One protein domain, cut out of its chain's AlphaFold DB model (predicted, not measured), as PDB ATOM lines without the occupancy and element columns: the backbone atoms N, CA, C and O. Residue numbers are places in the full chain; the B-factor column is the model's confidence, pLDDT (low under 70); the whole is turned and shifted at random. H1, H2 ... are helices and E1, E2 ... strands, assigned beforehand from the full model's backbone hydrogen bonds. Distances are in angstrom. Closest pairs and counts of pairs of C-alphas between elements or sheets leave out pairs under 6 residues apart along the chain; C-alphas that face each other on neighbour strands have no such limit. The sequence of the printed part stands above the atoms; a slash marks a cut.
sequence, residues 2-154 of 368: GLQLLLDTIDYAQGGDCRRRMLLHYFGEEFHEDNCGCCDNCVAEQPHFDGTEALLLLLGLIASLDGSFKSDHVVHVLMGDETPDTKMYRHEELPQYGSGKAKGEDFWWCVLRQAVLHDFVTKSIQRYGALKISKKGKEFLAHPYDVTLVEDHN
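AT A GLANCE: This is residues 2 to 154 of the 368 residues of the protein "DNA helicase" of Bacteroidia bacterium (UniProt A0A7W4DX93). Helix H7 runs through the core, with H4 crossing it, H5 packing on it at a slant and the strand hairpin E2 and E3 packing on its later residues. H8 packs on H4, the helical hairpin H1 and H2 covers another side, and the small helices H3 and H6 lie toward opposite ends of the longest axis. The 153 printed residues hold eight named helices and four named strands, in the order H1 H2 H3 E1 H4 H5 H6 H7 E2 E3 H8 E4. The class is mostly helix, with two antiparallel two-strand sheets, E1 - E4 and E2 - E3. The whole is compact, with a radius of gyration of the C-alphas of 15.3 A and spans of 47 by 35 by 30 A.

HOW THE PARTS SIT: H1, residues 2 to 14, and H2, residues 19 to 26, form a helical hairpin at a shallow tilt of 26 degrees; they only just touch, with 3 pairs of C-alphas within 8 A, the closest being Tyr 12 and Met 22 at 6.8 A. H3, residues 40 to 43, is close to H2 but not clearly touching, with the C-alphas of Arg 19 and Asn 41 closest at 6.8 A. E1, residues 48 to 50, is antiparallel to E4, residues 148 to 150; N 49 and O 149 are 2.9 A apart, within hydrogen-bond range. H4, residues 52 to 64, touches H5, residues 71 to 79; their closest C-alphas, Ile 62 and Val 74, are 7.1 A apart. H6, residues 84 to 88, only just touches H5, with 3 pairs of C-alphas within 8 A, Val 77 and Thr 86 closest at 6.9 A. H7, residues 105 to 117, touches H4 about perpendicular at 82 degrees, with the C-alphas of Leu 55 and Val 111 closest at 6.8 A. H7 touches H5 at a steep tilt of 44 degrees, opposite ways, with Val 75 and Trp 108 closest at 6.2 A between C-alphas. E2, residues 121 to 124, and E3, residues 130 to 133, form a hairpin; N 122 and O 132 are 2.8 A apart, within hydrogen-bond range. H8, residues 135 to 142, touches H4, with the C-alphas of Leu 56 and Leu 141 closest at 6.5 A. Every O i to N i+4 pair is within hydrogen-bond range in H1, H2, H4, H5, H6, H7 and H8; H3 is too short for one.

IN THESE COORDINATES: H1 begins at C-alpha 2, (-22.687, -19.489, -15.368), and measures 18.6 A from first to last C-alpha. H4 measures 18.2 A, H7 18.4 A and H5 12.3 A. E4 ends at C-alpha 150, (-45.911, -32.952, -9.997).

THE WHOLE: The C-alphas of Cys 38 and Met 88 are the two farthest apart, at 47.0 A. The printed part has no cut. The links H2 to H3 and H6 to H7 are long. Residues 2 to 4 have pLDDT under 70.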
ATOM      1  N   GLY A   2     -22.703 -18.167 -14.712       66.31
ATOM      2  CA  GLY A   2     -22.687 -19.489 -15.368       66.31
ATOM      3  C   GLY A   2     -23.345 -20.621 -14.566       66.31
ATOM      4  O   GLY A   2     -24.187 -21.318 -15.110       66.31
ATOM      5  N   LEU A   3     -23.043 -20.742 -13.264       66.25
ATOM      6  CA  LEU A   3     -23.645 -21.776 -12.407       66.25
ATOM      7  C   LEU A   3     -25.177 -21.672 -12.327       66.25
ATOM      8  O   LEU A   3     -25.856 -22.682 -12.392       66.25
ATOM      9  N   GLN A   4     -25.731 -20.456 -12.261       68.12
ATOM     10  CA  GLN A   4     -27.185 -20.264 -12.229       68.12
ATOM     11  C   GLN A   4     -27.849 -20.753 -13.521       68.12
ATOM     12  O   GLN A   4     -28.855 -21.438 -13.453       68.12
ATOM     13  N   LEU A   5     -27.263 -20.440 -14.682       77.38
ATOM     14  CA  LEU A   5     -27.783 -20.889 -15.979       77.38
ATOM     15  C   LEU A   5     -27.730 -22.416 -16.118       77.38
ATOM     16  O   LEU A   5     -28.617 -23.013 -16.724       77.38
ATOM     17  N   LEU A   6     -26.692 -23.045 -15.555       77.62
ATOM     18  CA  LEU A   6     -26.586 -24.500 -15.500       77.62
ATOM     19  C   LEU A   6     -27.693 -25.093 -14.621       77.62
ATOM     20  O   LEU A   6     -28.383 -26.000 -15.070       77.62
ATOM     21  N   LEU A   7     -27.899 -24.544 -13.422       75.31
ATOM     22  CA  LEU A   7     -28.974 -24.967 -12.522       75.31
ATOM     23  C   LEU A   7     -30.347 -24.789 -13.177       75.31
ATOM     24  O   LEU A   7     -31.118 -25.732 -13.206       75.31
ATOM     25  N   ASP A   8     -30.617 -23.654 -13.825       82.94
ATOM     26  CA  ASP A   8     -31.884 -23.435 -14.537       82.94
ATOM     27  C   ASP A   8     -32.079 -24.445 -15.700       82.94
ATOM     28  O   ASP A   8     -33.205 -24.805 -16.046       82.94
ATOM     29  N   THR A   9     -30.986 -24.942 -16.297       86.75
ATOM     30  CA  THR A   9     -31.028 -26.001 -17.323       86.75
ATOM     31  C   THR A   9     -31.304 -27.378 -16.710       86.75
ATOM     32  O   THR A   9     -32.071 -28.153 -17.282       86.75
ATOM     33  N   ILE A  10     -30.709 -27.679 -15.553       82.50
ATOM     34  CA  ILE A  10     -30.973 -28.902 -14.779       82.50
ATOM     35  C   ILE A  10     -32.439 -28.918 -14.336       82.50
ATOM     36  O   ILE A  10     -33.146 -29.888 -14.600       82.50
ATOM     37  N   ASP A  11     -32.915 -27.801 -13.788       84.19
ATOM     38  CA  ASP A  11     -34.304 -27.563 -13.407       84.19
ATOM     39  C   ASP A  11     -35.257 -27.851 -14.573       84.19
ATOM     40  O   ASP A  11     -36.261 -28.540 -14.403       84.19
ATOM     41  N   TYR A  12     -34.928 -27.352 -15.771       90.44
ATOM     42  CA  TYR A  12     -35.699 -27.616 -16.984       90.44
ATOM     43  C   TYR A  12     -35.704 -29.093 -17.375       90.44
ATOM     44  O   TYR A  12     -36.738 -29.569 -17.831       90.44
ATOM     45  N   ALA A  13     -34.587 -29.809 -17.228       87.12
ATOM     46  CA  ALA A  13     -34.470 -31.214 -17.614       87.12
ATOM     47  C   ALA A  13     -35.208 -32.158 -16.644       87.12
ATOM     48  O   ALA A  13     -35.908 -33.072 -17.087       87.12
ATOM     49  N   GLN A  14     -35.089 -31.913 -15.339       84.75
ATOM     50  CA  GLN A  14     -35.647 -32.767 -14.284       84.75
ATOM     51  C   GLN A  14     -37.099 -32.435 -13.925       84.75
ATOM     52  O   GLN A  14     -37.812 -33.309 -13.440       84.75
ATOM     53  N   GLY A  15     -37.565 -31.210 -14.185       85.88
ATOM     54  CA  GLY A  15     -38.913 -30.791 -13.805       85.88
ATOM     55  C   GLY A  15     -40.023 -31.616 -14.465       85.88
ATOM     56  O   GLY A  15     -39.977 -31.876 -15.672       85.88
ATOM     57  N   GLY A  16     -41.036 -31.983 -13.676       87.06
ATOM     58  CA  GLY A  16     -42.223 -32.717 -14.134       87.06
ATOM     59  C   GLY A  16     -43.331 -31.851 -14.764       87.06
ATOM     60  O   GLY A  16     -44.208 -32.373 -15.446       87.06
ATOM     61  N   ASP A  17     -43.305 -30.523 -14.596       89.88
ATOM     62  CA  ASP A  17     -44.334 -29.615 -15.143       89.88
ATOM     63  C   ASP A  17     -44.222 -29.452 -16.677       89.88
ATOM     64  O   ASP A  17     -43.231 -29.808 -17.313       89.88
ATOM     65  N   CYS A  18     -45.225 -28.857 -17.312       91.75
ATOM     66  CA  CYS A  18     -45.228 -28.505 -18.722       91.75
ATOM     67  C   CYS A  18     -43.954 -27.747 -19.146       91.75
ATOM     68  O   CYS A  18     -43.759 -26.573 -18.813       91.75
ATOM     69  N   ARG A  19     -43.142 -28.369 -20.015       93.12
ATOM     70  CA  ARG A  19     -41.904 -27.779 -20.566       93.12
ATOM     71  C   ARG A  19     -42.123 -26.383 -21.154       93.12
ATOM     72  O   ARG A  19     -41.302 -25.487 -20.978       93.12
ATOM     73  N   ARG A  20     -43.250 -26.176 -21.850       93.94
ATOM     74  CA  ARG A  20     -43.593 -24.877 -22.449       93.94
ATOM     75  C   ARG A  20     -43.804 -23.807 -21.381       93.94
ATOM     76  O   ARG A  20     -43.306 -22.699 -21.550       93.94
ATOM     77  N   ARG A  21     -44.509 -24.134 -20.293       91.81
ATOM     78  CA  ARG A  21     -44.711 -23.217 -19.164       91.81
ATOM     79  C   ARG A  21     -43.371 -22.820 -18.556       91.81
ATOM     80  O   ARG A  21     -43.136 -21.636 -18.357       91.81
ATOM     81  N   MET A  22     -42.493 -23.793 -18.318       91.31
ATOM     82  CA  MET A  22     -41.163 -23.558 -17.746       91.31
ATOM     83  C   MET A  22     -40.328 -22.602 -18.605       91.31
ATOM     84  O   MET A  22     -39.768 -21.640 -18.082       91.31
ATOM     85  N   LEU A  23     -40.294 -22.816 -19.927       93.19
ATOM     86  CA  LEU A  23     -39.576 -21.938 -20.859       93.19
ATOM     87  C   LEU A  23     -40.148 -20.520 -20.882       93.19
ATOM     88  O   LEU A  23     -39.390 -19.557 -20.805       93.19
ATOM     89  N   LEU A  24     -41.474 -20.381 -20.970       91.56
ATOM     90  CA  LEU A  24     -42.126 -19.069 -20.972       91.56
ATOM     91  C   LEU A  24     -41.845 -18.323 -19.665       91.56
ATOM     92  O   LEU A  24     -41.393 -17.181 -19.697       91.56
ATOM     93  N   HIS A  25     -41.990 -19.005 -18.528       88.12
ATOM     94  CA  HIS A  25     -41.701 -18.437 -17.218       88.12
ATOM     95  C   HIS A  25     -40.246 -17.963 -17.100       88.12
ATOM     96  O   HIS A  25     -39.996 -16.867 -16.600       88.12
ATOM     97  N   TYR A  26     -39.281 -18.740 -17.607       87.44
ATOM     98  CA  TYR A  26     -37.864 -18.363 -17.611       87.44
ATOM     99  C   TYR A  26     -37.605 -17.039 -18.351       87.44
ATOM    100  O   TYR A  26     -36.817 -16.212 -17.890       87.44
ATOM    101  N   PHE A  27     -38.307 -16.794 -19.463       88.62
ATOM    102  CA  PHE A  27     -38.217 -15.539 -20.220       88.62
ATOM    103  C   PHE A  27     -39.151 -14.428 -19.708       88.62
ATOM    104  O   PHE A  27     -39.177 -13.338 -20.281       88.62
ATOM    105  N   GLY A  28     -39.869 -14.660 -18.604       85.44
ATOM    106  CA  GLY A  28     -40.791 -13.693 -18.008       85.44
ATOM    107  C   GLY A  28     -42.125 -13.565 -18.747       85.44
ATOM    108  O   GLY A  28     -42.800 -12.547 -18.608       85.44
ATOM    109  N   GLU A  29     -42.496 -14.572 -19.537       88.00
ATOM    110  CA  GLU A  29     -43.784 -14.662 -20.221       88.00
ATOM    111  C   GLU A  29     -44.793 -15.469 -19.392       88.00
ATOM    112  O   GLU A  29     -44.467 -16.492 -18.785       88.00
ATOM    113  N   GLU A  30     -46.048 -15.019 -19.385       81.62
ATOM    114  CA  GLU A  30     -47.137 -15.704 -18.691       81.62
ATOM    115  C   GLU A  30     -47.790 -16.757 -19.597       81.62
ATOM    116  O   GLU A  30     -48.069 -16.519 -20.775       81.62
ATOM    117  N   PHE A  31     -48.072 -17.932 -19.031       86.94
ATOM    118  CA  PHE A  31     -48.786 -19.012 -19.707       86.94
ATOM    119  C   PHE A  31     -50.075 -19.335 -18.946       86.94
ATOM    120  O   PHE A  31     -50.037 -19.910 -17.857       86.94
ATOM    121  N   HIS A  32     -51.212 -18.923 -19.511       83.62
ATOM    122  CA  HIS A  32     -52.521 -18.957 -18.842       83.62
ATOM    123  C   HIS A  32     -53.305 -20.266 -19.012       83.62
ATOM    124  O   HIS A  32     -54.361 -20.410 -18.402       83.62
ATOM    125  N   GLU A  33     -52.832 -21.196 -19.840       87.75
ATOM    126  CA  GLU A  33     -53.435 -22.529 -19.968       87.75
ATOM    127  C   GLU A  33     -52.883 -23.472 -18.895       87.75
ATOM    128  O   GLU A  33     -51.818 -23.209 -18.334       87.75
ATOM    129  N   ASP A  34     -53.577 -24.580 -18.624       81.75
ATOM    130  CA  ASP A  34     -53.168 -25.576 -17.621       81.75
ATOM    131  C   ASP A  34     -51.958 -26.410 -18.073       81.75
ATOM    132  O   ASP A  34     -51.107 -26.773 -17.262       81.75
ATOM    133  N   ASN A  35     -51.821 -26.677 -19.373       87.94
ATOM    134  CA  ASN A  35     -50.637 -27.295 -19.968       87.94
ATOM    135  C   ASN A  35     -50.610 -27.052 -21.492       87.94
ATOM    136  O   ASN A  35     -51.541 -26.469 -22.036       87.94
ATOM    137  N   CYS A  36     -49.544 -27.455 -22.195       92.06
ATOM    138  CA  CYS A  36     -49.439 -27.242 -23.647       92.06
ATOM    139  C   CYS A  36     -50.014 -28.373 -24.514       92.06
ATOM    140  O   CYS A  36     -50.037 -28.231 -25.736       92.06
ATOM    141  N   GLY A  37     -50.379 -29.511 -23.917       90.62
ATOM    142  CA  GLY A  37     -50.897 -30.697 -24.605       90.62
ATOM    143  C   GLY A  37     -49.942 -31.406 -25.576       90.62
ATOM    144  O   GLY A  37     -50.355 -32.368 -26.214       90.62
ATOM    145  N   CYS A  38     -48.694 -30.947 -25.736       92.81
ATOM    146  CA  CYS A  38     -47.797 -31.452 -26.785       92.81
ATOM    147  C   CYS A  38     -46.334 -31.685 -26.377       92.81
ATOM    148  O   CYS A  38     -45.564 -32.179 -27.201       92.81
ATOM    149  N   CYS A  39     -45.921 -31.336 -25.153       92.19
ATOM    150  CA  CYS A  39     -44.598 -31.716 -24.646       92.19
ATOM    151  C   CYS A  39     -44.637 -33.095 -23.981       92.19
ATOM    152  O   CYS A  39     -45.705 -33.563 -23.594       92.19
ATOM    153  N   ASP A  40     -43.470 -33.712 -23.827       88.56
ATOM    154  CA  ASP A  40     -43.274 -35.004 -23.164       88.56
ATOM    155  C   ASP A  40     -43.983 -35.074 -21.805       88.56
ATOM    156  O   ASP A  40     -44.800 -35.969 -21.601       88.56
ATOM    157  N   ASN A  41     -43.795 -34.066 -20.950       90.62
ATOM    158  CA  ASN A  41     -44.434 -34.003 -19.630       90.62
ATOM    159  C   ASN A  41     -45.970 -33.885 -19.686       90.62
ATOM    160  O   ASN A  41     -46.647 -34.231 -18.728       90.62
ATOM    161  N   CYS A  42     -46.545 -33.380 -20.785       88.06
ATOM    162  CA  CYS A  42     -48.003 -33.248 -20.932       88.06
ATOM    163  C   CYS A  42     -48.652 -34.448 -21.622       88.06
ATOM    164  O   CYS A  42     -49.856 -34.646 -21.484       88.06
ATOM    165  N   VAL A  43     -47.885 -35.181 -22.428       88.25
ATOM    166  CA  VAL A  43     -48.371 -36.349 -23.171       88.25
ATOM    167  C   VAL A  43     -48.249 -37.614 -22.322       88.25
ATOM    168  O   VAL A  43     -49.106 -38.488 -22.420       88.25
ATOM    169  N   ALA A  44     -47.211 -37.711 -21.489       80.31
ATOM    170  CA  ALA A  44     -47.037 -38.801 -20.535       80.31
ATOM    171  C   ALA A  44     -47.732 -38.491 -19.200       80.31
ATOM    172  O   ALA A  44     -47.692 -37.356 -18.723       80.31
ATOM    173  N   GLU A  45     -48.330 -39.509 -18.578       77.69
ATOM    174  CA  GLU A  45     -48.891 -39.403 -17.229       77.69
ATOM    175  C   GLU A  45     -47.757 -39.201 -16.217       77.69
ATOM    176  O   GLU A  45     -46.849 -40.025 -16.122       77.69
ATOM    177  N   GLN A  46     -47.790 -38.078 -15.500       83.19
ATOM    178  CA  GLN A  46     -46.793 -37.760 -14.480       83.19
ATOM    179  C   GLN A  46     -47.288 -38.200 -13.097       83.19
ATOM    180  O   GLN A  46     -48.485 -38.078 -12.815       83.19
ATOM    181  N   PRO A  47     -46.405 -38.674 -12.207       86.75
ATOM    182  CA  PRO A  47     -46.754 -38.852 -10.807       86.75
ATOM    183  C   PRO A  47     -47.031 -37.490 -10.154       86.75
ATOM    184  O   PRO A  47     -46.302 -36.519 -10.352       86.75
ATOM    185  N   HIS A  48     -48.122 -37.417  -9.394       90.75
ATOM    186  CA  HIS A  48     -48.554 -36.211  -8.692       90.75
ATOM    187  C   HIS A  48     -48.684 -36.493  -7.199       90.75
ATOM    188  O   HIS A  48     -49.079 -37.590  -6.798       90.75
ATOM    189  N   PHE A  49     -48.459 -35.470  -6.380       93.81
ATOM    190  CA  PHE A  49     -48.634 -35.540  -4.936       93.81
ATOM    191  C   PHE A  49     -49.384 -34.318  -4.399       93.81
ATOM    192  O   PHE A  49     -49.442 -33.257  -5.025       93.81
ATOM    193  N   ASP A  50     -49.976 -34.468  -3.213       96.06
ATOM    194  CA  ASP A  50     -50.544 -33.341  -2.475       96.06
ATOM    195  C   ASP A  50     -49.412 -32.472  -1.910       96.06
ATOM    196  O   ASP A  50     -48.685 -32.868  -0.994       96.06
ATOM    197  N   GLY A  51     -49.247 -31.284  -2.487       95.62
ATOM    198  CA  GLY A  51     -48.223 -30.316  -2.116       95.62
ATOM    199  C   GLY A  51     -48.694 -29.271  -1.109       95.62
ATOM    200  O   GLY A  51     -47.915 -28.381  -0.773       95.62
ATOM    201  N   THR A  52     -49.935 -29.346  -0.624       97.12
ATOM    202  CA  THR A  52     -50.565 -28.281   0.174       97.12
ATOM    203  C   THR A  52     -49.780 -27.975   1.450       97.12
ATOM    204  O   THR A  52     -49.399 -26.828   1.692       97.12
ATOM    205  N   GLU A  53     -49.469 -28.999   2.248       96.81
ATOM    206  CA  GLU A  53     -48.707 -28.833   3.494       96.81
ATOM    207  C   GLU A  53     -47.265 -28.377   3.234       96.81
ATOM    208  O   GLU A  53     -46.743 -27.513   3.943       96.81
ATOM    209  N   ALA A  54     -46.632 -28.913   2.186       97.25
ATOM    210  CA  ALA A  54     -45.270 -28.547   1.816       97.25
ATOM    211  C   ALA A  54     -45.186 -27.077   1.382       97.25
ATOM    212  O   ALA A  54     -44.301 -26.342   1.822       97.25
ATOM    213  N   LEU A  55     -46.146 -26.615   0.579       97.44
ATOM    214  CA  LEU A  55     -46.219 -25.232   0.134       97.44
ATOM    215  C   LEU A  55     -46.495 -24.278   1.304       97.44
ATOM    216  O   LEU A  55     -45.879 -23.215   1.378       97.44
ATOM    217  N   LEU A  56     -47.361 -24.658   2.250       97.56
ATOM    218  CA  LEU A  56     -47.587 -23.882   3.474       97.56
ATOM    219  C   LEU A  56     -46.314 -23.755   4.311       97.56
ATOM    220  O   LEU A  56     -45.996 -22.654   4.767       97.56
ATOM    221  N   LEU A  57     -45.573 -24.850   4.488       97.50
ATOM    222  CA  LEU A  57     -44.323 -24.842   5.241       97.50
ATOM    223  C   LEU A  57     -43.267 -23.961   4.563       97.50
ATOM    224  O   LEU A  57     -42.669 -23.105   5.217       97.50
ATOM    225  N   LEU A  58     -43.095 -24.113   3.247       97.62
ATOM    226  CA  LEU A  58     -42.160 -23.324   2.447       97.62
ATOM    227  C   LEU A  58     -42.487 -21.826   2.513       97.62
ATOM    228  O   LEU A  58     -41.622 -21.004   2.811       97.62
ATOM    229  N   LEU A  59     -43.741 -21.454   2.248       96.62
ATOM    230  CA  LEU A  59     -44.172 -20.057   2.269       96.62
ATOM    231  C   LEU A  59     -44.116 -19.475   3.687       96.62
ATOM    232  O   LEU A  59     -43.714 -18.324   3.858       96.62
ATOM    233  N   GLY A  60     -44.466 -20.264   4.704       95.69
ATOM    234  CA  GLY A  60     -44.353 -19.883   6.108       95.69
ATOM    235  C   GLY A  60     -42.908 -19.624   6.529       95.69
ATOM    236  O   GLY A  60     -42.640 -18.653   7.241       95.69
ATOM    237  N   LEU A  61     -41.961 -20.432   6.045       96.38
ATOM    238  CA  LEU A  61     -40.536 -20.183   6.230       96.38
ATOM    239  C   LEU A  61     -40.105 -18.892   5.528       96.38
ATOM    240  O   LEU A  61     -39.545 -18.021   6.182       96.38
ATOM    241  N   ILE A  62     -40.414 -18.714   4.237       95.38
ATOM    242  CA  ILE A  62     -40.056 -17.485   3.500       95.38
ATOM    243  C   ILE A  62     -40.626 -16.238   4.200       95.38
ATOM    244  O   ILE A  62     -39.976 -15.194   4.209       95.38
ATOM    245  N   ALA A  63     -41.809 -16.337   4.812       93.44
ATOM    246  CA  ALA A  63     -42.409 -15.254   5.589       93.44
ATOM    247  C   ALA A  63     -41.700 -14.992   6.929       93.44
ATOM    248  O   ALA A  63     -41.726 -13.861   7.405       93.44
ATOM    249  N   SER A  64     -41.104 -16.024   7.533       92.94
ATOM    250  CA  SER A  64     -40.403 -15.958   8.825       92.94
ATOM    251  C   SER A  64     -38.951 -15.486   8.695       92.94
ATOM    252  O   SER A  64     -38.342 -15.089   9.684       92.94
ATOM    253  N   LEU A  65     -38.378 -15.536   7.491       90.62
ATOM    254  CA  LEU A  65     -37.034 -15.039   7.223       90.62
ATOM    255  C   LEU A  65     -37.055 -13.504   7.136       90.62
ATOM    256  O   LEU A  65     -37.483 -12.932   6.131       90.62
ATOM    257  N   ASP A  66     -36.540 -12.832   8.167       73.25
ATOM    258  CA  ASP A  66     -36.401 -11.368   8.242       73.25
ATOM    259  C   ASP A  66     -35.270 -10.848   7.326       73.25
ATOM    260  O   ASP A  66     -34.290 -10.234   7.751       73.25
ATOM    261  N   GLY A  67     -35.376 -11.107   6.020       71.94
ATOM    262  CA  GLY A  67     -34.344 -10.761   5.052       71.94
ATOM    263  C   GLY A  67     -34.668 -11.157   3.616       71.94
ATOM    264  O   GLY A  67     -35.809 -11.387   3.226       71.94
ATOM    265  N   SER A  68     -33.647 -11.152   2.766       81.12
ATOM    266  CA  SER A  68     -33.762 -11.549   1.363       81.12
ATOM    267  C   SER A  68     -32.793 -12.677   1.097       81.12
ATOM    268  O   SER A  68     -31.605 -12.437   0.913       81.12
ATOM    269  N   PHE A  69     -33.340 -13.884   1.075       89.38
ATOM    270  CA  PHE A  69     -32.588 -15.118   0.931       89.38
ATOM    271  C   PHE A  69     -32.912 -15.784  -0.396       89.38
ATOM    272  O   PHE A  69     -34.002 -15.618  -0.949       89.38
ATOM    273  N   LYS A  70     -31.922 -16.484  -0.937       89.94
ATOM    274  CA  LYS A  70     -32.049 -17.248  -2.174       89.94
ATOM    275  C   LYS A  70     -32.585 -18.647  -1.880       89.94
ATOM    276  O   LYS A  70     -32.759 -19.026  -0.724       89.94
ATOM    277  N   SER A  71     -32.866 -19.381  -2.949       90.12
ATOM    278  CA  SER A  71     -33.419 -20.730  -2.896       90.12
ATOM    279  C   SER A  71     -32.607 -21.696  -2.037       90.12
ATOM    280  O   SER A  71     -33.186 -22.362  -1.189       90.12
ATOM    281  N   ASP A  72     -31.285 -21.701  -2.203       90.12
ATOM    282  CA  ASP A  72     -30.347 -22.557  -1.473       90.12
ATOM    283  C   ASP A  72     -30.500 -22.395   0.040       90.12
ATOM    284  O   ASP A  72     -30.730 -23.360   0.758       90.12
ATOM    285  N   HIS A  73     -30.492 -21.156   0.529       91.50
ATOM    286  CA  HIS A  73     -30.649 -20.881   1.952       91.50
ATOM    287  C   HIS A  73     -32.007 -21.333   2.507       91.50
ATOM    288  O   HIS A  73     -32.075 -21.851   3.617       91.50
ATOM    289  N   VAL A  74     -33.095 -21.155   1.749       95.06
ATOM    290  CA  VAL A  74     -34.430 -21.611   2.176       95.06
ATOM    291  C   VAL A  74     -34.475 -23.137   2.287       95.06
ATOM    292  O   VAL A  74     -34.997 -23.652   3.275       95.06
ATOM    293  N   VAL A  75     -33.896 -23.850   1.316       94.06
ATOM    294  CA  VAL A  75     -33.814 -25.316   1.337       94.06
ATOM    295  C   VAL A  75     -32.918 -25.796   2.482       94.06
ATOM    296  O   VAL A  75     -33.363 -26.627   3.268       94.06
ATOM    297  N   HIS A  76     -31.733 -25.206   2.677       92.94
ATOM    298  CA  HIS A  76     -30.841 -25.546   3.795       92.94
ATOM    299  C   HIS A  76     -31.523 -25.385   5.160       92.94
ATOM    300  O   HIS A  76     -31.380 -26.246   6.027       92.94
ATOM    301  N   VAL A  77     -32.323 -24.329   5.362       95.44
ATOM    302  CA  VAL A  77     -33.091 -24.172   6.610       95.44
ATOM    303  C   VAL A  77     -34.103 -25.311   6.775       95.44
ATOM    304  O   VAL A  77     -34.168 -25.897   7.852       95.44
ATOM    305  N   LEU A  78     -34.852 -25.688   5.733       96.62
ATOM    306  CA  LEU A  78     -35.798 -26.814   5.807       96.62
ATOM    307  C   LEU A  78     -35.102 -28.150   6.087       96.62
ATOM    308  O   LEU A  78     -35.625 -28.959   6.854       96.62
ATOM    309  N   MET A  79     -33.922 -28.359   5.510       96.19
ATOM    310  CA  MET A  79     -33.107 -29.560   5.713       96.19
ATOM    311  C   MET A  79     -32.403 -29.587   7.074       96.19
ATOM    312  O   MET A  79     -32.104 -30.663   7.602       96.19
ATOM    313  N   GLY A  80     -32.257 -28.422   7.707       92.50
ATOM    314  CA  GLY A  80     -31.545 -28.271   8.970       92.50
ATOM    315  C   GLY A  80     -30.032 -28.326   8.780       92.50
ATOM    316  O   GLY A  80     -29.318 -28.797   9.672       92.50
ATOM    317  N   ASP A  81     -29.565 -27.865   7.621       91.31
ATOM    318  CA  ASP A  81     -28.162 -27.868   7.243       91.31
ATOM    319  C   ASP A  81     -27.463 -26.640   7.809       91.31
ATOM    320  O   ASP A  81     -27.882 -25.493   7.624       91.31
ATOM    321  N   GLU A  82     -26.364 -26.894   8.507       87.69
ATOM    322  CA  GLU A  82     -25.594 -25.843   9.144       87.69
ATOM    323  C   GLU A  82     -24.689 -25.152   8.115       87.69
ATOM    324  O   GLU A  82     -23.684 -25.698   7.664       87.69
ATOM    325  N   THR A  83     -25.025 -23.911   7.776       86.19
ATOM    326  CA  THR A  83     -24.230 -23.033   6.906       86.19
ATOM    327  C   THR A  83     -23.820 -21.748   7.634       86.19
ATOM    328  O   THR A  83     -24.465 -21.364   8.620       86.19
ATOM    329  N   PRO A  84     -22.788 -21.020   7.158       84.81
ATOM    330  CA  PRO A  84     -22.413 -19.729   7.736       84.81
ATOM    331  C   PRO A  84     -23.591 -18.752   7.848       84.81
ATOM    332  O   PRO A  84     -23.732 -18.089   8.874       84.81
ATOM    333  N   ASP A  85     -24.465 -18.719   6.838       82.12
ATOM    334  CA  ASP A  85     -25.630 -17.835   6.808       82.12
ATOM    335  C   ASP A  85     -26.701 -18.280   7.808       82.12
ATOM    336  O   ASP A  85     -27.220 -17.447   8.550       82.12
ATOM    337  N   THR A  86     -27.011 -19.580   7.898       88.94
ATOM    338  CA  THR A  86     -27.992 -20.070   8.889       88.94
ATOM    339  C   THR A  86     -27.607 -19.651  10.307       88.94
ATOM    340  O   THR A  86     -28.418 -18.993  10.955       88.94
ATOM    341  N   LYS A  87     -26.343 -19.862  10.704       88.31
ATOM    342  CA  LYS A  87     -25.790 -19.433  11.999       88.31
ATOM    343  C   LYS A  87     -25.760 -17.923  12.183       88.31
ATOM    344  O   LYS A  87     -26.107 -17.409  13.244       88.31
ATOM    345  N   MET A  88     -25.308 -17.186  11.167       88.25
ATOM    346  CA  MET A  88     -25.179 -15.730  11.251       88.25
ATOM    347  C   MET A  88     -26.528 -15.060  11.525       88.25
ATOM    348  O   MET A  88     -26.597 -14.115  12.314       88.25
ATOM    349  N   TYR A  89     -27.592 -15.557  10.894       90.50
ATOM    350  CA  TYR A  89     -28.950 -15.043  11.058       90.50
ATOM    351  C   TYR A  89     -29.762 -15.778  12.138       90.50
ATOM    352  O   TYR A  89     -30.912 -15.413  12.375       90.50
ATOM    353  N   ARG A  90     -29.161 -16.760  12.830       91.88
ATOM    354  CA  ARG A  90     -29.784 -17.581  13.884       91.88
ATOM    355  C   ARG A  90     -31.042 -18.310  13.412       91.88
ATOM    356  O   ARG A  90     -32.011 -18.465  14.155       91.88
ATOM    357  N   HIS A  91     -31.052 -18.739  12.154       94.38
ATOM    358  CA  HIS A  91     -32.193 -19.451  11.586       94.38
ATOM    359  C   HIS A  91     -32.309 -20.887  12.095       94.38
ATOM    360  O   HIS A  91     -33.375 -21.477  11.955       94.38
ATOM    361  N   GLU A  92     -31.275 -21.419  12.746       93.12
ATOM    362  CA  GLU A  92     -31.334 -22.663  13.516       93.12
ATOM    363  C   GLU A  92     -32.320 -22.605  14.694       93.12
ATOM    364  O   GLU A  92     -32.726 -23.640  15.214       93.12
ATOM    365  N   GLU A  93     -32.735 -21.403  15.109       93.62
ATOM    366  CA  GLU A  93     -33.722 -21.200  16.175       93.62
ATOM    367  C   GLU A  93     -35.166 -21.162  15.651       93.62
ATOM    368  O   GLU A  93     -36.112 -21.143  16.445       93.62
ATOM    369  N   LEU A  94     -35.364 -21.137  14.327       94.62
ATOM    370  CA  LEU A  94     -36.695 -21.115  13.730       94.62
ATOM    371  C   LEU A  94     -37.388 -22.480  13.888       94.62
ATOM    372  O   LEU A  94     -36.757 -23.512  13.663       94.62
ATOM    373  N   PRO A  95     -38.706 -22.520  14.166       94.44
ATOM    374  CA  PRO A  95     -39.465 -23.774  14.232       94.44
ATOM    375  C   PRO A  95     -39.397 -24.624  12.956       94.44
ATOM    376  O   PRO A  95     -39.591 -25.835  13.004       94.44
ATOM    377  N   GLN A  96     -39.156 -23.987  11.809       94.94
ATOM    378  CA  GLN A  96     -39.052 -24.637  10.506       94.94
ATOM    379  C   GLN A  96     -37.672 -25.264  10.257       94.94
ATOM    380  O   GLN A  96     -37.535 -26.035   9.303       94.94
ATOM    381  N   TYR A  97     -36.659 -24.974  11.081       96.12
ATOM    382  CA  TYR A  97     -35.316 -25.511  10.887       96.12
ATOM    383  C   TYR A  97     -35.305 -27.039  11.018       96.12
ATOM    384  O   TYR A  97     -35.717 -27.590  12.039       96.12
ATOM    385  N   GLY A  98     -34.866 -27.742   9.972       94.75
ATOM    386  CA  GLY A  98     -34.838 -29.210   9.927       94.75
ATOM    387  C   GLY A  98     -36.208 -29.890   9.819       94.75
ATOM    388  O   GLY A  98     -36.278 -31.119   9.793       94.75
ATOM    389  N   SER A  99     -37.302 -29.125   9.736       96.38
ATOM    390  CA  SER A  99     -38.668 -29.669   9.647       96.38
ATOM    391  C   SER A  99     -38.932 -30.435   8.345       96.38
ATOM    392  O   SER A  99     -39.790 -31.315   8.300       96.38
ATOM    393  N   GLY A 100     -38.162 -30.138   7.299       94.06
ATOM    394  CA  GLY A 100     -38.250 -30.759   5.987       94.06
ATOM    395  C   GLY A 100     -37.377 -31.999   5.799       94.06
ATOM    396  O   GLY A 100     -37.545 -32.703   4.803       94.06
ATOM    397  N   LYS A 101     -36.493 -32.319   6.752       92.56
ATOM    398  CA  LYS A 101     -35.464 -33.361   6.606       92.56
ATOM    399  C   LYS A 101     -36.009 -34.742   6.230       92.56
ATOM    400  O   LYS A 101     -35.371 -35.471   5.481       92.56
ATOM    401  N   ALA A 102     -37.199 -35.098   6.719       91.69
ATOM    402  CA  ALA A 102     -37.826 -36.390   6.436       91.69
ATOM    403  C   ALA A 102     -38.237 -36.575   4.964       91.69
ATOM    404  O   ALA A 102     -38.423 -37.709   4.531       91.69
ATOM    405  N   LYS A 103     -38.411 -35.483   4.211       91.75
ATOM    406  CA  LYS A 103     -38.796 -35.517   2.793       91.75
ATOM    407  C   LYS A 103     -37.598 -35.494   1.837       91.75
ATOM    408  O   LYS A 103     -37.770 -35.865   0.685       91.75
ATOM    409  N   GLY A 104     -36.412 -35.119   2.316       91.50
ATOM    410  CA  GLY A 104     -35.202 -35.016   1.496       91.50
ATOM    411  C   GLY A 104     -35.071 -33.678   0.763       91.50
ATOM    412  O   GLY A 104     -36.030 -32.917   0.650       91.50
ATOM    413  N   GLU A 105     -33.858 -33.385   0.293       89.69
ATOM    414  CA  GLU A 105     -33.507 -32.099  -0.325       89.69
ATOM    415  C   GLU A 105     -34.182 -31.911  -1.693       89.69
ATOM    416  O   GLU A 105     -34.809 -30.878  -1.935       89.69
ATOM    417  N   ASP A 106     -34.134 -32.938  -2.547       89.25
ATOM    418  CA  ASP A 106     -34.706 -32.917  -3.902       89.25
ATOM    419  C   ASP A 106     -36.202 -32.591  -3.894       89.25
ATOM    420  O   ASP A 106     -36.693 -31.813  -4.715       89.25
ATOM    421  N   PHE A 107     -36.928 -33.109  -2.898       92.69
ATOM    422  CA  PHE A 107     -38.336 -32.791  -2.689       92.69
ATOM    423  C   PHE A 107     -38.555 -31.288  -2.470       92.69
ATOM    424  O   PHE A 107     -39.461 -30.694  -3.054       92.69
ATOM    425  N   TRP A 108     -37.725 -30.635  -1.652       95.12
ATOM    426  CA  TRP A 108     -37.869 -29.203  -1.376       95.12
ATOM    427  C   TRP A 108     -37.447 -28.330  -2.548       95.12
ATOM    428  O   TRP A 108     -38.075 -27.292  -2.779       95.12
ATOM    429  N   TRP A 109     -36.455 -28.763  -3.326       92.69
ATOM    430  CA  TRP A 109     -36.134 -28.137  -4.606       92.69
ATOM    431  C   TRP A 109     -37.309 -28.220  -5.583       92.69
ATOM    432  O   TRP A 109     -37.696 -27.191  -6.144       92.69
ATOM    433  N   CYS A 110     -37.938 -29.390  -5.710       92.62
ATOM    434  CA  CYS A 110     -39.127 -29.609  -6.534       92.62
ATOM    435  C   CYS A 110     -40.295 -28.692  -6.115       92.62
ATOM    436  O   CYS A 110     -40.834 -27.941  -6.938       92.62
ATOM    437  N   VAL A 111     -40.635 -28.662  -4.819       95.88
ATOM    438  CA  VAL A 111     -41.707 -27.803  -4.275       95.88
ATOM    439  C   VAL A 111     -41.402 -26.324  -4.515       95.88
ATOM    440  O   VAL A 111     -42.276 -25.574  -4.952       95.88
ATOM    441  N   LEU A 112     -40.169 -25.876  -4.267       94.56
ATOM    442  CA  LEU A 112     -39.779 -24.480  -4.459       94.56
ATOM    443  C   LEU A 112     -39.810 -24.060  -5.933       94.56
ATOM    444  O   LEU A 112     -40.263 -22.957  -6.249       94.56
ATOM    445  N   ARG A 113     -39.355 -24.930  -6.838       91.88
ATOM    446  CA  ARG A 113     -39.386 -24.703  -8.287       91.88
ATOM    447  C   ARG A 113     -40.820 -24.502  -8.771       91.88
ATOM    448  O   ARG A 113     -41.105 -23.503  -9.430       91.88
ATOM    449  N   GLN A 114     -41.730 -25.389  -8.372       93.44
ATOM    450  CA  GLN A 114     -43.150 -25.284  -8.708       93.44
ATOM    451  C   GLN A 114     -43.825 -24.090  -8.021       93.44
ATOM    452  O   GLN A 114     -44.641 -23.405  -8.635       93.44
ATOM    453  N   ALA A 115     -43.432 -23.748  -6.791       94.94
ATOM    454  CA  ALA A 115     -43.911 -22.542  -6.120       94.94
ATOM    455  C   ALA A 115     -43.549 -21.267  -6.899       94.94
ATOM    456  O   ALA A 115     -44.342 -20.325  -6.941       94.94
ATOM    457  N   VAL A 116     -42.379 -21.229  -7.541       91.94
ATOM    458  CA  VAL A 116     -41.990 -20.132  -8.437       91.94
ATOM    459  C   VAL A 116     -42.774 -20.187  -9.752       91.94
ATOM    460  O   VAL A 116     -43.367 -19.190 -10.158       91.94
ATOM    461  N   LEU A 117     -42.847 -21.364 -10.376       90.88
ATOM    462  CA  LEU A 117     -43.504 -21.575 -11.667       90.88
ATOM    463  C   LEU A 117     -45.004 -21.233 -11.650       90.88
ATOM    464  O   LEU A 117     -45.519 -20.646 -12.602       90.88
ATOM    465  N   HIS A 118     -45.697 -21.558 -10.556       91.06
ATOM    466  CA  HIS A 118     -47.118 -21.267 -10.350       91.06
ATOM    467  C   HIS A 118     -47.380 -19.921  -9.659       91.06
ATOM    468  O   HIS A 118     -48.504 -19.688  -9.205       91.06
ATOM    469  N   ASP A 119     -46.376 -19.043  -9.579       91.56
ATOM    470  CA  ASP A 119     -46.478 -17.691  -9.020       91.56
ATOM    471  C   ASP A 119     -46.921 -17.656  -7.546       91.56
ATOM    472  O   ASP A 119     -47.616 -16.744  -7.123       91.56
ATOM    473  N   PHE A 120     -46.547 -18.626  -6.710       94.81
ATOM    474  CA  PHE A 120     -46.636 -18.478  -5.244       94.81
ATOM    475  C   PHE A 120     -45.429 -17.705  -4.689       94.81
ATOM    476  O   PHE A 120     -45.535 -16.956  -3.710       94.81
ATOM    477  N   VAL A 121     -44.280 -17.852  -5.348       94.31
ATOM    478  CA  VAL A 121     -43.006 -17.214  -5.012       94.31
ATOM    479  C   VAL A 121     -42.451 -16.513  -6.250       94.31
ATOM    480  O   VAL A 121     -42.594 -16.976  -7.370       94.31
ATOM    481  N   THR A 122     -41.780 -15.385  -6.050       90.56
ATOM    482  CA  THR A 122     -41.119 -14.609  -7.104       90.56
ATOM    483  C   THR A 122     -39.644 -14.423  -6.771       90.56
ATOM    484  O   THR A 122     -39.278 -14.237  -5.606       90.56
ATOM    485  N   LYS A 123     -38.785 -14.441  -7.794       87.06
ATOM    486  CA  LYS A 123     -37.352 -14.143  -7.666       87.06
ATOM    487  C   LYS A 123     -37.103 -12.657  -7.944       87.06
ATOM    488  O   LYS A 123     -37.429 -12.128  -9.003       87.06
ATOM    489  N   SER A 124     -36.506 -11.952  -6.987       80.69
ATOM    490  CA  SER A 124     -36.240 -10.515  -7.090       80.69
ATOM    491  C   SER A 124     -34.993 -10.230  -7.933       80.69
ATOM    492  O   SER A 124     -33.870 -10.398  -7.453       80.69
ATOM    493  N   ILE A 125     -35.173  -9.671  -9.135       73.12
ATOM    494  CA  ILE A 125     -34.074  -9.261 -10.038       73.12
ATOM    495  C   ILE A 125     -33.131  -8.257  -9.349       73.12
ATOM    496  O   ILE A 125     -31.916  -8.419  -9.359       73.12
ATOM    497  N   GLN A 126     -33.690  -7.261  -8.651       70.31
ATOM    498  CA  GLN A 126     -32.920  -6.220  -7.946       70.31
ATOM    499  C   GLN A 126     -32.092  -6.750  -6.764       70.31
ATOM    500  O   GLN A 126     -31.199  -6.063  -6.279       70.31
ATOM    501  N   ARG A 127     -32.419  -7.947  -6.263       72.38
ATOM    502  CA  ARG A 127     -31.760  -8.579  -5.109       72.38
ATOM    503  C   ARG A 127     -31.161  -9.928  -5.503       72.38
ATOM    504  O   ARG A 127     -31.204 -10.869  -4.721       72.38
ATOM    505  N   TYR A 128     -30.648 -10.018  -6.732       71.62
ATOM    506  CA  TYR A 128     -29.894 -11.166  -7.243       71.62
ATOM    507  C   TYR A 128     -30.576 -12.526  -7.010       71.62
ATOM    508  O   TYR A 128     -29.925 -13.482  -6.597       71.62
ATOM    509  N   GLY A 129     -31.887 -12.611  -7.256       75.69
ATOM    510  CA  GLY A 129     -32.638 -13.869  -7.166       75.69
ATOM    511  C   GLY A 129     -33.199 -14.197  -5.781       75.69
ATOM    512  O   GLY A 129     -33.711 -15.295  -5.593       75.69
ATOM    513  N   ALA A 130     -33.150 -13.265  -4.823       86.38
ATOM    514  CA  ALA A 130     -33.793 -13.462  -3.527       86.38
ATOM    515  C   ALA A 130     -35.305 -13.703  -3.661       86.38
ATOM    516  O   ALA A 130     -35.988 -13.011  -4.427       86.38
ATOM    517  N   LEU A 131     -35.815 -14.651  -2.885       92.19
ATOM    518  CA  LEU A 131     -37.199 -15.092  -2.910       92.19
ATOM    519  C   LEU A 131     -38.119 -14.101  -2.198       92.19
ATOM    520  O   LEU A 131     -37.775 -13.512  -1.173       92.19
ATOM    521  N   LYS A 132     -39.310 -13.917  -2.764       92.50
ATOM    522  CA  LYS A 132     -40.400 -13.133  -2.182       92.50
ATOM    523  C   LYS A 132     -41.724 -13.824  -2.430       92.50
ATOM    524  O   LYS A 132     -41.994 -14.256  -3.545       92.50
ATOM    525  N   ILE A 133     -42.585 -13.838  -1.421       94.62
ATOM    526  CA  ILE A 133     -43.951 -14.339  -1.570       94.62
ATOM    527  C   ILE A 133     -44.730 -13.387  -2.480       94.62
ATOM    528  O   ILE A 133     -44.772 -12.173  -2.230       94.62
ATOM    529  N   SER A 134     -45.327 -13.942  -3.532       94.25
ATOM    530  CA  SER A 134     -46.150 -13.203  -4.488       94.25
ATOM    531  C   SER A 134     -47.476 -12.757  -3.852       94.25
ATOM    532  O   SER A 134     -47.758 -13.006  -2.676       94.25
ATOM    533  N   LYS A 135     -48.342 -12.106  -4.635       94.94
ATOM    534  CA  LYS A 135     -49.713 -11.833  -4.191       94.94
ATOM    535  C   LYS A 135     -50.495 -13.138  -3.978       94.94
ATOM    536  O   LYS A 135     -51.083 -13.312  -2.915       94.94
ATOM    537  N   LYS A 136     -50.425 -14.063  -4.940       95.12
ATOM    538  CA  LYS A 136     -51.081 -15.375  -4.876       95.12
ATOM    539  C   LYS A 136     -50.563 -16.222  -3.708       95.12
ATOM    540  O   LYS A 136     -51.359 -16.836  -3.008       95.12
ATOM    541  N   GLY A 137     -49.259 -16.188  -3.423       96.38
ATOM    542  CA  GLY A 137     -48.669 -16.864  -2.260       96.38
ATOM    543  C   GLY A 137     -49.197 -16.351  -0.922       96.38
ATOM    544  O   GLY A 137     -49.457 -17.135  -0.013       96.38
ATOM    545  N   LYS A 138     -49.420 -15.037  -0.798       96.12
ATOM    546  CA  LYS A 138     -50.015 -14.448   0.414       96.12
ATOM    547  C   LYS A 138     -51.489 -14.808   0.567       96.12
ATOM    548  O   LYS A 138     -51.929 -15.063   1.683       96.12
ATOM    549  N   GLU A 139     -52.239 -14.819  -0.533       96.62
ATOM    550  CA  GLU A 139     -53.641 -15.249  -0.539       96.62
ATOM    551  C   GLU A 139     -53.762 -16.720  -0.131       96.62
ATOM    552  O   GLU A 139     -54.581 -17.041   0.724       96.62
ATOM    553  N   PHE A 140     -52.883 -17.581  -0.650       97.12
ATOM    554  CA  PHE A 140     -52.801 -18.987  -0.263       97.12
ATOM    555  C   PHE A 140     -52.454 -19.175   1.221       97.12
ATOM    556  O   PHE A 140     -53.111 -19.948   1.905       97.12
ATOM    557  N   LEU A 141     -51.480 -18.432   1.762       95.50
ATOM    558  CA  LEU A 141     -51.163 -18.483   3.197       95.50
ATOM    559  C   LEU A 141     -52.343 -18.056   4.088       95.50
ATOM    560  O   LEU A 141     -52.499 -18.579   5.189       95.50
ATOM    561  N   ALA A 142     -53.151 -17.092   3.640       96.25
ATOM    562  CA  ALA A 142     -54.322 -16.626   4.385       96.25
ATOM    563  C   ALA A 142     -55.512 -17.594   4.275       96.25
ATOM    564  O   ALA A 142     -56.257 -17.775   5.241       96.25
ATOM    565  N   HIS A 143     -55.688 -18.202   3.101       95.94
ATOM    566  CA  HIS A 143     -56.783 -19.109   2.774       95.94
ATOM    567  C   HIS A 143     -56.245 -20.319   1.999       95.94
ATOM    568  O   HIS A 143     -56.333 -20.340   0.767       95.94
ATOM    569  N   PRO A 144     -55.683 -21.319   2.706       95.00
ATOM    570  CA  PRO A 144     -55.130 -22.501   2.061       95.00
ATOM    571  C   PRO A 144     -56.212 -23.263   1.292       95.00
ATOM    572  O   PRO A 144     -57.335 -23.418   1.774       95.00
ATOM    573  N   TYR A 145     -55.858 -23.729   0.102       95.56
ATOM    574  CA  TYR A 145     -56.674 -24.597  -0.743       95.56
ATOM    575  C   TYR A 145     -55.821 -25.765  -1.235       95.56
ATOM    576  O   TYR A 145     -54.597 -25.685  -1.181       95.56
ATOM    577  N   ASP A 146     -56.451 -26.831  -1.717       96.31
ATOM    578  CA  ASP A 146     -55.718 -28.016  -2.162       96.31
ATOM    579  C   ASP A 146     -54.835 -27.682  -3.373       96.31
ATOM    580  O   ASP A 146     -55.306 -27.138  -4.379       96.31
ATOM    581  N   VAL A 147     -53.544 -27.995  -3.270       95.06
ATOM    582  CA  VAL A 147     -52.556 -27.807  -4.335       95.06
ATOM    583  C   VAL A 147     -51.920 -29.147  -4.658       95.06
ATOM    584  O   VAL A 147     -51.204 -29.731  -3.850       95.06
ATOM    585  N   THR A 148     -52.149 -29.607  -5.881       94.25
ATOM    586  CA  THR A 148     -51.462 -30.767  -6.442       94.25
ATOM    587  C   THR A 148     -50.187 -30.310  -7.137       94.25
ATOM    588  O   THR A 148     -50.223 -29.370  -7.931       94.25
ATOM    589  N   LEU A 149     -49.076 -30.975  -6.834       93.56
ATOM    590  CA  LEU A 149     -47.776 -30.762  -7.465       93.56
ATOM    591  C   LEU A 149     -47.360 -32.023  -8.226       93.56
ATOM    592  O   LEU A 149     -47.838 -33.120  -7.935       93.56
ATOM    593  N   VAL A 150     -46.479 -31.854  -9.204       92.00
ATOM    594  CA  VAL A 150     -45.911 -32.952  -9.997       92.00
ATOM    595  C   VAL A 150     -44.597 -33.394  -9.362       92.00
ATOM    596  O   VAL A 150     -43.825 -32.548  -8.922       92.00
ATOM    597  N   GLU A 151     -44.324 -34.691  -9.283       89.75
ATOM    598  CA  GLU A 151     -43.003 -35.162  -8.849       89.75
ATOM    599  C   GLU A 151     -41.954 -34.869  -9.936       89.75
ATOM    600  O   GLU A 151     -42.240 -34.943 -11.133       89.75
ATOM    601  N   ASP A 152     -40.735 -34.504  -9.528       86.44
ATOM    602  CA  ASP A 152     -39.618 -34.376 -10.469       86.44
ATOM    603  C   ASP A 152     -39.216 -35.768 -10.989       86.44
ATOM    604  O   ASP A 152     -39.367 -36.788 -10.312       86.44
ATOM    605  N   HIS A 153     -38.677 -35.810 -12.207       79.62
ATOM    606  CA  HIS A 153     -38.208 -37.054 -12.810       79.62
ATOM    607  C   HIS A 153     -36.996 -37.595 -12.047       79.62
ATOM    608  O   HIS A 153     -35.897 -37.043 -12.147       79.62
ATOM    609  N   ASN A 154     -37.167 -38.713 -11.339       70.25
ATOM    610  CA  ASN A 154     -36.060 -39.435 -10.716       70.25
ATOM    611  C   ASN A 154     -35.468 -40.465 -11.694       70.25
ATOM    612  O   ASN A 154     -35.780 -41.658 -11.653       70.25
TER     613      ASN A 154